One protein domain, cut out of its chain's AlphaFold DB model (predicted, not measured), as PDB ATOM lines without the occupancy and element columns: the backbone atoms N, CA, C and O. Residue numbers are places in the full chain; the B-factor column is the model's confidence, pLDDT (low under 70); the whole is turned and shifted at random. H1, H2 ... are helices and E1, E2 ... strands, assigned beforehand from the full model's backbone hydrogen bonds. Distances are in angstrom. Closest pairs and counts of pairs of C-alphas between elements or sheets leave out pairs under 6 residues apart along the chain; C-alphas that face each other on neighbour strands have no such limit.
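AT A GLANCE: This is residues 11 to 68 of the 74 residues of an uncharacterized protein of Mycobacterium conspicuum (UniProt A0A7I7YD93). One long helix, H1, has the preceding stretch, residues 31 to 42, alongside it, and from there a thin arm reaches away to a small hook that holds the short strand E1. The free-standing arm, residues 20 to 30, makes much of the length. The printed part has 58 residues, with one named strand, E1, then one named helix, H1; the class is mostly helix, with under half of the residues in named elements. It is extended, with a radius of gyration of the C-alphas of 20.6 A and spans of 60 by 24 by 15 A.

IN THESE COORDINATES: H1, residues 46 to 66, is 30.2 A long, from C-alpha 46 at (53.402, -20.689, 16.399) to C-alpha 66 at (48.225, -37.565, -8.052). E1, residues 16 to 19, begins at C-alpha 16, (13.533, -46.531, -1.370).

HOW THE PARTS SIT: In H1 every O i to N i+4 pair is within hydrogen-bond range. E1 and H1 are apart. E1 pairs with no named strand, but its residues 16 to 17 pair antiparallel with residues 11 to 12.

THE WHOLE: The C-alphas of Leu 11 and Asp 43, the two farthest apart, are 59.7 A apart. The link from E1 to H1 is long, 26 residues. The printed part has no cut. The pLDDT is under 70 at residues 14 to 15, 18 to 27 and 29 to 30.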
ATOM      1  N   LEU A  11      11.804 -51.818   2.116       79.19
ATOM      2  CA  LEU A  11      11.689 -50.397   1.790       79.19
ATOM      3  C   LEU A  11      12.375 -49.606   2.912       79.19
ATOM      4  O   LEU A  11      11.934 -49.688   4.056       79.19
ATOM      5  N   ALA A  12      13.445 -48.870   2.610       70.25
ATOM      6  CA  ALA A  12      14.177 -48.057   3.579       70.25
ATOM      7  C   ALA A  12      14.298 -46.617   3.073       70.25
ATOM      8  O   ALA A  12      14.891 -46.357   2.030       70.25
ATOM      9  N   LEU A  13      13.728 -45.667   3.808       72.00
ATOM     10  CA  LEU A  13      13.864 -44.242   3.505       72.00
ATOM     11  C   LEU A  13      15.209 -43.703   4.034       72.00
ATOM     12  O   LEU A  13      15.648 -44.157   5.091       72.00
ATOM     13  N   PRO A  14      15.844 -42.730   3.348       65.25
ATOM     14  CA  PRO A  14      15.402 -42.070   2.109       65.25
ATOM     15  C   PRO A  14      15.596 -42.878   0.808       65.25
ATOM     16  O   PRO A  14      15.122 -42.447  -0.237       65.25
ATOM     17  N   TRP A  15      16.274 -44.027   0.836       69.06
ATOM     18  CA  TRP A  15      16.793 -44.701  -0.369       69.06
ATOM     19  C   TRP A  15      15.798 -45.575  -1.159       69.06
ATOM     20  O   TRP A  15      16.131 -46.054  -2.240       69.06
ATOM     21  N   GLY A  16      14.575 -45.778  -0.669       76.19
ATOM     22  CA  GLY A  16      13.533 -46.531  -1.370       76.19
ATOM     23  C   GLY A  16      13.702 -48.049  -1.247       76.19
ATOM     24  O   GLY A  16      13.759 -48.584  -0.141       76.19
ATOM     25  N   LEU A  17      13.695 -48.765  -2.375       74.81
ATOM     26  CA  LEU A  17      13.669 -50.232  -2.423       74.81
ATOM     27  C   LEU A  17      15.078 -50.824  -2.239       74.81
ATOM     28  O   LEU A  17      15.949 -50.645  -3.083       74.81
ATOM     29  N   ASN A  18      15.289 -51.561  -1.155       69.31
ATOM     30  CA  ASN A  18      16.541 -52.218  -0.795       69.31
ATOM     31  C   ASN A  18      16.447 -53.720  -1.062       69.31
ATOM     32  O   ASN A  18      15.562 -54.391  -0.538       69.31
ATOM     33  N   ILE A  19      17.370 -54.268  -1.853       65.81
ATOM     34  CA  ILE A  19      17.471 -55.709  -2.117       65.81
ATOM     35  C   ILE A  19      18.586 -56.278  -1.236       65.81
ATOM     36  O   ILE A  19      19.702 -56.510  -1.697       65.81
ATOM     37  N   SER A  20      18.271 -56.515   0.037       65.12
ATOM     38  CA  SER A  20      19.164 -57.139   1.019       65.12
ATOM     39  C   SER A  20      20.483 -56.391   1.274       65.12
ATOM     40  O   SER A  20      20.797 -55.372   0.667       65.12
ATOM     41  N   ASP A  21      21.290 -56.961   2.164       57.66
ATOM     42  CA  ASP A  21      22.605 -56.469   2.593       57.66
ATOM     43  C   ASP A  21      23.716 -56.659   1.536       57.66
ATOM     44  O   ASP A  21      24.875 -56.318   1.755       57.66
ATOM     45  N   LEU A  22      23.366 -57.229   0.375       55.62
ATOM     46  CA  LEU A  22      24.287 -57.569  -0.714       55.62
ATOM     47  C   LEU A  22      24.561 -56.401  -1.672       55.62
ATOM     48  O   LEU A  22      25.574 -56.421  -2.365       55.62
ATOM     49  N   ALA A  23      23.672 -55.406  -1.739       57.19
ATOM     50  CA  ALA A  23      23.775 -54.304  -2.702       57.19
ATOM     51  C   ALA A  23      24.386 -53.011  -2.122       57.19
ATOM     52  O   ALA A  23      24.746 -52.123  -2.889       57.19
ATOM     53  N   GLY A  24      24.504 -52.890  -0.793       56.69
ATOM     54  CA  GLY A  24      24.964 -51.660  -0.128       56.69
ATOM     55  C   GLY A  24      26.405 -51.695   0.380       56.69
ATOM     56  O   GLY A  24      27.023 -50.648   0.557       56.69
ATOM     57  N   HIS A  25      26.964 -52.886   0.590       60.16
ATOM     58  CA  HIS A  25      28.270 -53.066   1.222       60.16
ATOM     59  C   HIS A  25      29.321 -53.500   0.207       60.16
ATOM     60  O   HIS A  25      29.917 -54.569   0.324       60.16
ATOM     61  N   PHE A  26      29.557 -52.671  -0.810       64.56
ATOM     62  CA  PHE A  26      30.764 -52.819  -1.612       64.56
ATOM     63  C   PHE A  26      31.933 -52.285  -0.784       64.56
ATOM     64  O   PHE A  26      31.978 -51.074  -0.552       64.56
ATOM     65  N   PRO A  27      32.876 -53.133  -0.321       60.44
ATOM     66  CA  PRO A  27      34.117 -52.621   0.223       60.44
ATOM     67  C   PRO A  27      34.808 -51.888  -0.919       60.44
ATOM     68  O   PRO A  27      35.369 -52.504  -1.829       60.44
ATOM     69  N   LEU A  28      34.698 -50.561  -0.919       70.25
ATOM     70  CA  LEU A  28      35.440 -49.754  -1.864       70.25
ATOM     71  C   LEU A  28      36.914 -50.066  -1.603       70.25
ATOM     72  O   LEU A  28      37.334 -50.016  -0.440       70.25
ATOM     73  N   PRO A  29      37.693 -50.451  -2.628       62.38
ATOM     74  CA  PRO A  29      39.116 -50.679  -2.462       62.38
ATOM     75  C   PRO A  29      39.731 -49.341  -2.050       62.38
ATOM     76  O   PRO A  29      39.977 -48.482  -2.888       62.38
ATOM     77  N   THR A  30      39.875 -49.151  -0.741       67.38
ATOM     78  CA  THR A  30      40.355 -47.915  -0.134       67.38
ATOM     79  C   THR A  30      41.701 -48.263   0.459       67.38
ATOM     80  O   THR A  30      41.797 -48.847   1.541       67.38
ATOM     81  N   LYS A  31      42.761 -48.030  -0.309       77.31
ATOM     82  CA  LYS A  31      44.112 -48.336   0.135       77.31
ATOM     83  C   LYS A  31      44.599 -47.190   1.014       77.31
ATOM     84  O   LYS A  31      44.716 -46.055   0.559       77.31
ATOM     85  N   ILE A  32      44.918 -47.485   2.272       85.19
ATOM     86  CA  ILE A  32      45.590 -46.512   3.138       85.19
ATOM     87  C   ILE A  32      47.033 -46.371   2.642       85.19
ATOM     88  O   ILE A  32      47.774 -47.353   2.576       85.19
ATOM     89  N   ALA A  33      47.418 -45.153   2.271       89.62
ATOM     90  CA  ALA A  33      48.783 -44.790   1.916       89.62
ATOM     91  C   ALA A  33      49.334 -43.827   2.970       89.62
ATOM     92  O   ALA A  33      48.601 -42.984   3.483       89.62
ATOM     93  N   ILE A  34      50.617 -43.970   3.291       93.94
ATOM     94  CA  ILE A  34      51.307 -43.165   4.300       93.94
ATOM     95  C   ILE A  34      52.568 -42.601   3.651       93.94
ATOM     96  O   ILE A  34      53.287 -43.325   2.963       93.94
ATOM     97  N   GLU A  35      52.826 -41.319   3.880       95.81
ATOM     98  CA  GLU A  35      54.049 -40.634   3.472       95.81
ATOM     99  C   GLU A  35      54.569 -39.827   4.661       95.81
ATOM    100  O   GLU A  35      53.853 -38.985   5.203       95.81
ATOM    101  N   VAL A  36      55.801 -40.103   5.084       97.50
ATOM    102  CA  VAL A  36      56.476 -39.328   6.131       97.50
ATOM    103  C   VAL A  36      57.068 -38.082   5.481       97.50
ATOM    104  O   VAL A  36      57.742 -38.196   4.460       97.50
ATOM    105  N   GLN A  37      56.779 -36.909   6.044       98.06
ATOM    106  CA  GLN A  37      57.330 -35.639   5.570       98.06
ATOM    107  C   GLN A  37      58.698 -35.365   6.199       98.06
ATOM    108  O   GLN A  37      59.024 -35.901   7.262       98.06
ATOM    109  N   GLU A  38      59.479 -34.515   5.537       97.75
ATOM    110  CA  GLU A  38      60.751 -34.034   6.073       97.75
ATOM    111  C   GLU A  38      60.541 -33.226   7.367       97.75
ATOM    112  O   GLU A  38      59.488 -32.600   7.543       97.75
ATOM    113  N   PRO A  39      61.528 -33.213   8.280       97.62
ATOM    114  CA  PRO A  39      61.472 -32.393   9.482       97.62
ATOM    115  C   PRO A  39      61.274 -30.908   9.158       97.62
ATOM    116  O   PRO A  39      61.856 -30.374   8.213       97.62
ATOM    117  N   ILE A  40      60.473 -30.230   9.979       96.50
ATOM    118  CA  ILE A  40      60.236 -28.790   9.873       96.50
ATOM    119  C   ILE A  40      61.006 -28.093  10.992       96.50
ATOM    120  O   ILE A  40      60.782 -28.367  12.170       96.50
ATOM    121  N   GLU A  41      61.889 -27.172  10.612       95.94
ATOM    122  CA  GLU A  41      62.597 -26.302  11.550       95.94
ATOM    123  C   GLU A  41      61.637 -25.291  12.197       95.94
ATOM    124  O   GLU A  41      60.799 -24.679  11.525       95.94
ATOM    125  N   VAL A  42      61.783 -25.100  13.509       96.00
ATOM    126  CA  VAL A  42      60.975 -24.173  14.317       96.00
ATOM    127  C   VAL A  42      61.715 -22.837  14.412       96.00
ATOM    128  O   VAL A  42      62.436 -22.568  15.368       96.00
ATOM    129  N   ASP A  43      61.567 -22.012  13.378       93.25
ATOM    130  CA  ASP A  43      62.302 -20.753  13.174       93.25
ATOM    131  C   ASP A  43      61.416 -19.491  13.281       93.25
ATOM    132  O   ASP A  43      61.830 -18.402  12.879       93.25
ATOM    133  N   GLY A  44      60.201 -19.619  13.817       93.25
ATOM    134  CA  GLY A  44      59.223 -18.535  13.900       93.25
ATOM    135  C   GLY A  44      58.241 -18.699  15.056       93.25
ATOM    136  O   GLY A  44      58.403 -19.570  15.911       93.25
ATOM    137  N   ASP A  45      57.221 -17.838  15.083       96.81
ATOM    138  CA  ASP A  45      56.101 -17.993  16.010       96.81
ATOM    139  C   ASP A  45      55.217 -19.201  15.643       96.81
ATOM    140  O   ASP A  45      55.373 -19.830  14.590       96.81
ATOM    141  N   ASP A  46      54.291 -19.532  16.541       97.38
ATOM    142  CA  ASP A  46      53.402 -20.689  16.399       97.38
ATOM    143  C   ASP A  46      52.603 -20.662  15.085       97.38
ATOM    144  O   ASP A  46      52.481 -21.676  14.403       97.38
ATOM    145  N   GLU A  47      52.142 -19.484  14.665       97.88
ATOM    146  CA  GLU A  47      51.351 -19.313  13.446       97.88
ATOM    147  C   GLU A  47      52.193 -19.557  12.182       97.88
ATOM    148  O   GLU A  47      51.728 -20.174  11.216       97.88
ATOM    149  N   VAL A  48      53.448 -19.101  12.171       97.19
ATOM    150  CA  VAL A  48      54.389 -19.364  11.073       97.19
ATOM    151  C   VAL A  48      54.681 -20.859  10.958       97.19
ATOM    152  O   VAL A  48      54.624 -21.418   9.859       97.19
ATOM    153  N   VAL A  49      54.955 -21.523  12.079       97.88
ATOM    154  CA  VAL A  49      55.251 -22.963  12.105       97.88
ATOM    155  C   VAL A  49      54.016 -23.774  11.711       97.88
ATOM    156  O   VAL A  49      54.118 -24.682  10.883       97.88
ATOM    157  N   HIS A  50      52.834 -23.402  12.205       97.94
ATOM    158  CA  HIS A  50      51.564 -24.025  11.845       97.94
ATOM    159  C   HIS A  50      51.322 -23.999  10.331       97.94
ATOM    160  O   HIS A  50      50.989 -25.027   9.735       97.94
ATOM    161  N   LYS A  51      51.571 -22.857   9.679       98.12
ATOM    162  CA  LYS A  51      51.453 -22.731   8.217       98.12
ATOM    163  C   LYS A  51      52.419 -23.638   7.466       98.12
ATOM    164  O   LYS A  51      52.020 -24.237   6.470       98.12
ATOM    165  N   LYS A  52      53.664 -23.775   7.937       97.94
ATOM    166  CA  LYS A  52      54.646 -24.696   7.339       97.94
ATOM    167  C   LYS A  52      54.193 -26.151   7.439       97.94
ATOM    168  O   LYS A  52      54.280 -26.882   6.454       97.94
ATOM    169  N   VAL A  53      53.664 -26.552   8.597       98.12
ATOM    170  CA  VAL A  53      53.109 -27.899   8.808       98.12
ATOM    171  C   VAL A  53      51.930 -28.150   7.871       98.12
ATOM    172  O   VAL A  53      51.911 -29.163   7.174       98.12
ATOM    173  N   LEU A  54      50.974 -27.220   7.805       98.44
ATOM    174  CA  LEU A  54      49.812 -27.325   6.920       98.44
ATOM    175  C   LEU A  54      50.217 -27.457   5.451       98.44
ATOM    176  O   LEU A  54      49.713 -28.344   4.766       98.44
ATOM    177  N   ALA A  55      51.142 -26.615   4.986       98.19
ATOM    178  CA  ALA A  55      51.641 -26.669   3.616       98.19
ATOM    179  C   ALA A  55      52.308 -28.021   3.312       98.19
ATOM    180  O   ALA A  55      51.957 -28.668   2.330       98.19
ATOM    181  N   SER A  56      53.193 -28.501   4.193       98.44
ATOM    182  CA  SER A  56      53.874 -29.790   4.012       98.44
ATOM    183  C   SER A  56      52.900 -30.974   3.970       98.44
ATOM    184  O   SER A  56      53.030 -31.855   3.116       98.44
ATOM    185  N   LEU A  57      51.896 -30.990   4.853       98.31
ATOM    186  CA  LEU A  57      50.872 -32.035   4.860       98.31
ATOM    187  C   LEU A  57      50.001 -31.988   3.602       98.31
ATOM    188  O   LEU A  57      49.732 -33.042   3.019       98.31
ATOM    189  N   GLN A  58      49.584 -30.794   3.169       98.25
ATOM    190  CA  GLN A  58      48.773 -30.628   1.964       98.25
ATOM    191  C   GLN A  58      49.534 -31.087   0.719       98.25
ATOM    192  O   GLN A  58      49.015 -31.906  -0.038       98.25
ATOM    193  N   ASP A  59      50.792 -30.669   0.568       98.25
ATOM    194  CA  ASP A  59      51.646 -31.097  -0.540       98.25
ATOM    195  C   ASP A  59      51.820 -32.627  -0.564       98.25
ATOM    196  O   ASP A  59      51.830 -33.251  -1.631       98.25
ATOM    197  N   GLY A  60      51.942 -33.260   0.610       97.38
ATOM    198  CA  GLY A  60      51.987 -34.718   0.743       97.38
ATOM    199  C   GLY A  60      50.699 -35.395   0.275       97.38
ATOM    200  O   GLY A  60      50.740 -36.345  -0.513       97.38
ATOM    201  N   VAL A  61      49.540 -34.891   0.705       95.38
ATOM    202  CA  VAL A  61      48.234 -35.414   0.276       95.38
ATOM    203  C   VAL A  61      48.019 -35.213  -1.225       95.38
ATOM    204  O   VAL A  61      47.552 -36.142  -1.888       95.38
ATOM    205  N   ASP A  62      48.426 -34.075  -1.784       95.88
ATOM    206  CA  ASP A  62      48.314 -33.782  -3.215       95.88
ATOM    207  C   ASP A  62      49.179 -34.735  -4.053       95.88
ATOM    208  O   ASP A  62      48.711 -35.302  -5.047       95.88
ATOM    209  N   ARG A  63      50.414 -35.020  -3.613       95.44
ATOM    210  CA  ARG A  63      51.278 -36.033  -4.249       95.44
ATOM    211  C   ARG A  63      50.679 -37.434  -4.180       95.44
ATOM    212  O   ARG A  63      50.743 -38.178  -5.162       95.44
ATOM    213  N   LEU A  64      50.116 -37.823  -3.035       93.19
ATOM    214  CA  LEU A  64      49.454 -39.121  -2.883       93.19
ATOM    215  C   LEU A  64      48.203 -39.220  -3.764       93.19
ATOM    216  O   LEU A  64      47.971 -40.262  -4.378       93.19
ATOM    217  N   ALA A  65      47.432 -38.139  -3.880       90.44
ATOM    218  CA  ALA A  65      46.270 -38.066  -4.755       90.44
ATOM    219  C   ALA A  65      46.661 -38.178  -6.236       90.44
ATOM    220  O   ALA A  65      46.038 -38.953  -6.961       90.44
ATOM    221  N   ALA A  66      47.731 -37.506  -6.673       91.56
ATOM    222  CA  ALA A  66      48.225 -37.565  -8.052       91.56
ATOM    223  C   ALA A  66      48.685 -38.971  -8.487       91.56
ATOM    224  O   ALA A  66      48.672 -39.293  -9.674       91.56
ATOM    225  N   LYS A  67      49.072 -39.833  -7.537       89.88
ATOM    226  CA  LYS A  67      49.446 -41.235  -7.798       89.88
ATOM    227  C   LYS A  67      48.233 -42.161  -7.986       89.88
ATOM    228  O   LYS A  67      48.417 -43.322  -8.361       89.88
ATOM    229  N   ARG A  68      47.004 -41.707  -7.704       86.75
ATOM    230  CA  ARG A  68      45.800 -42.543  -7.823       86.75
ATOM    231  C   ARG A  68      45.406 -42.754  -9.282       86.75
ATOM    232  O   ARG A  68      45.377 -41.826 -10.081       86.75
TER     233      ARG A  68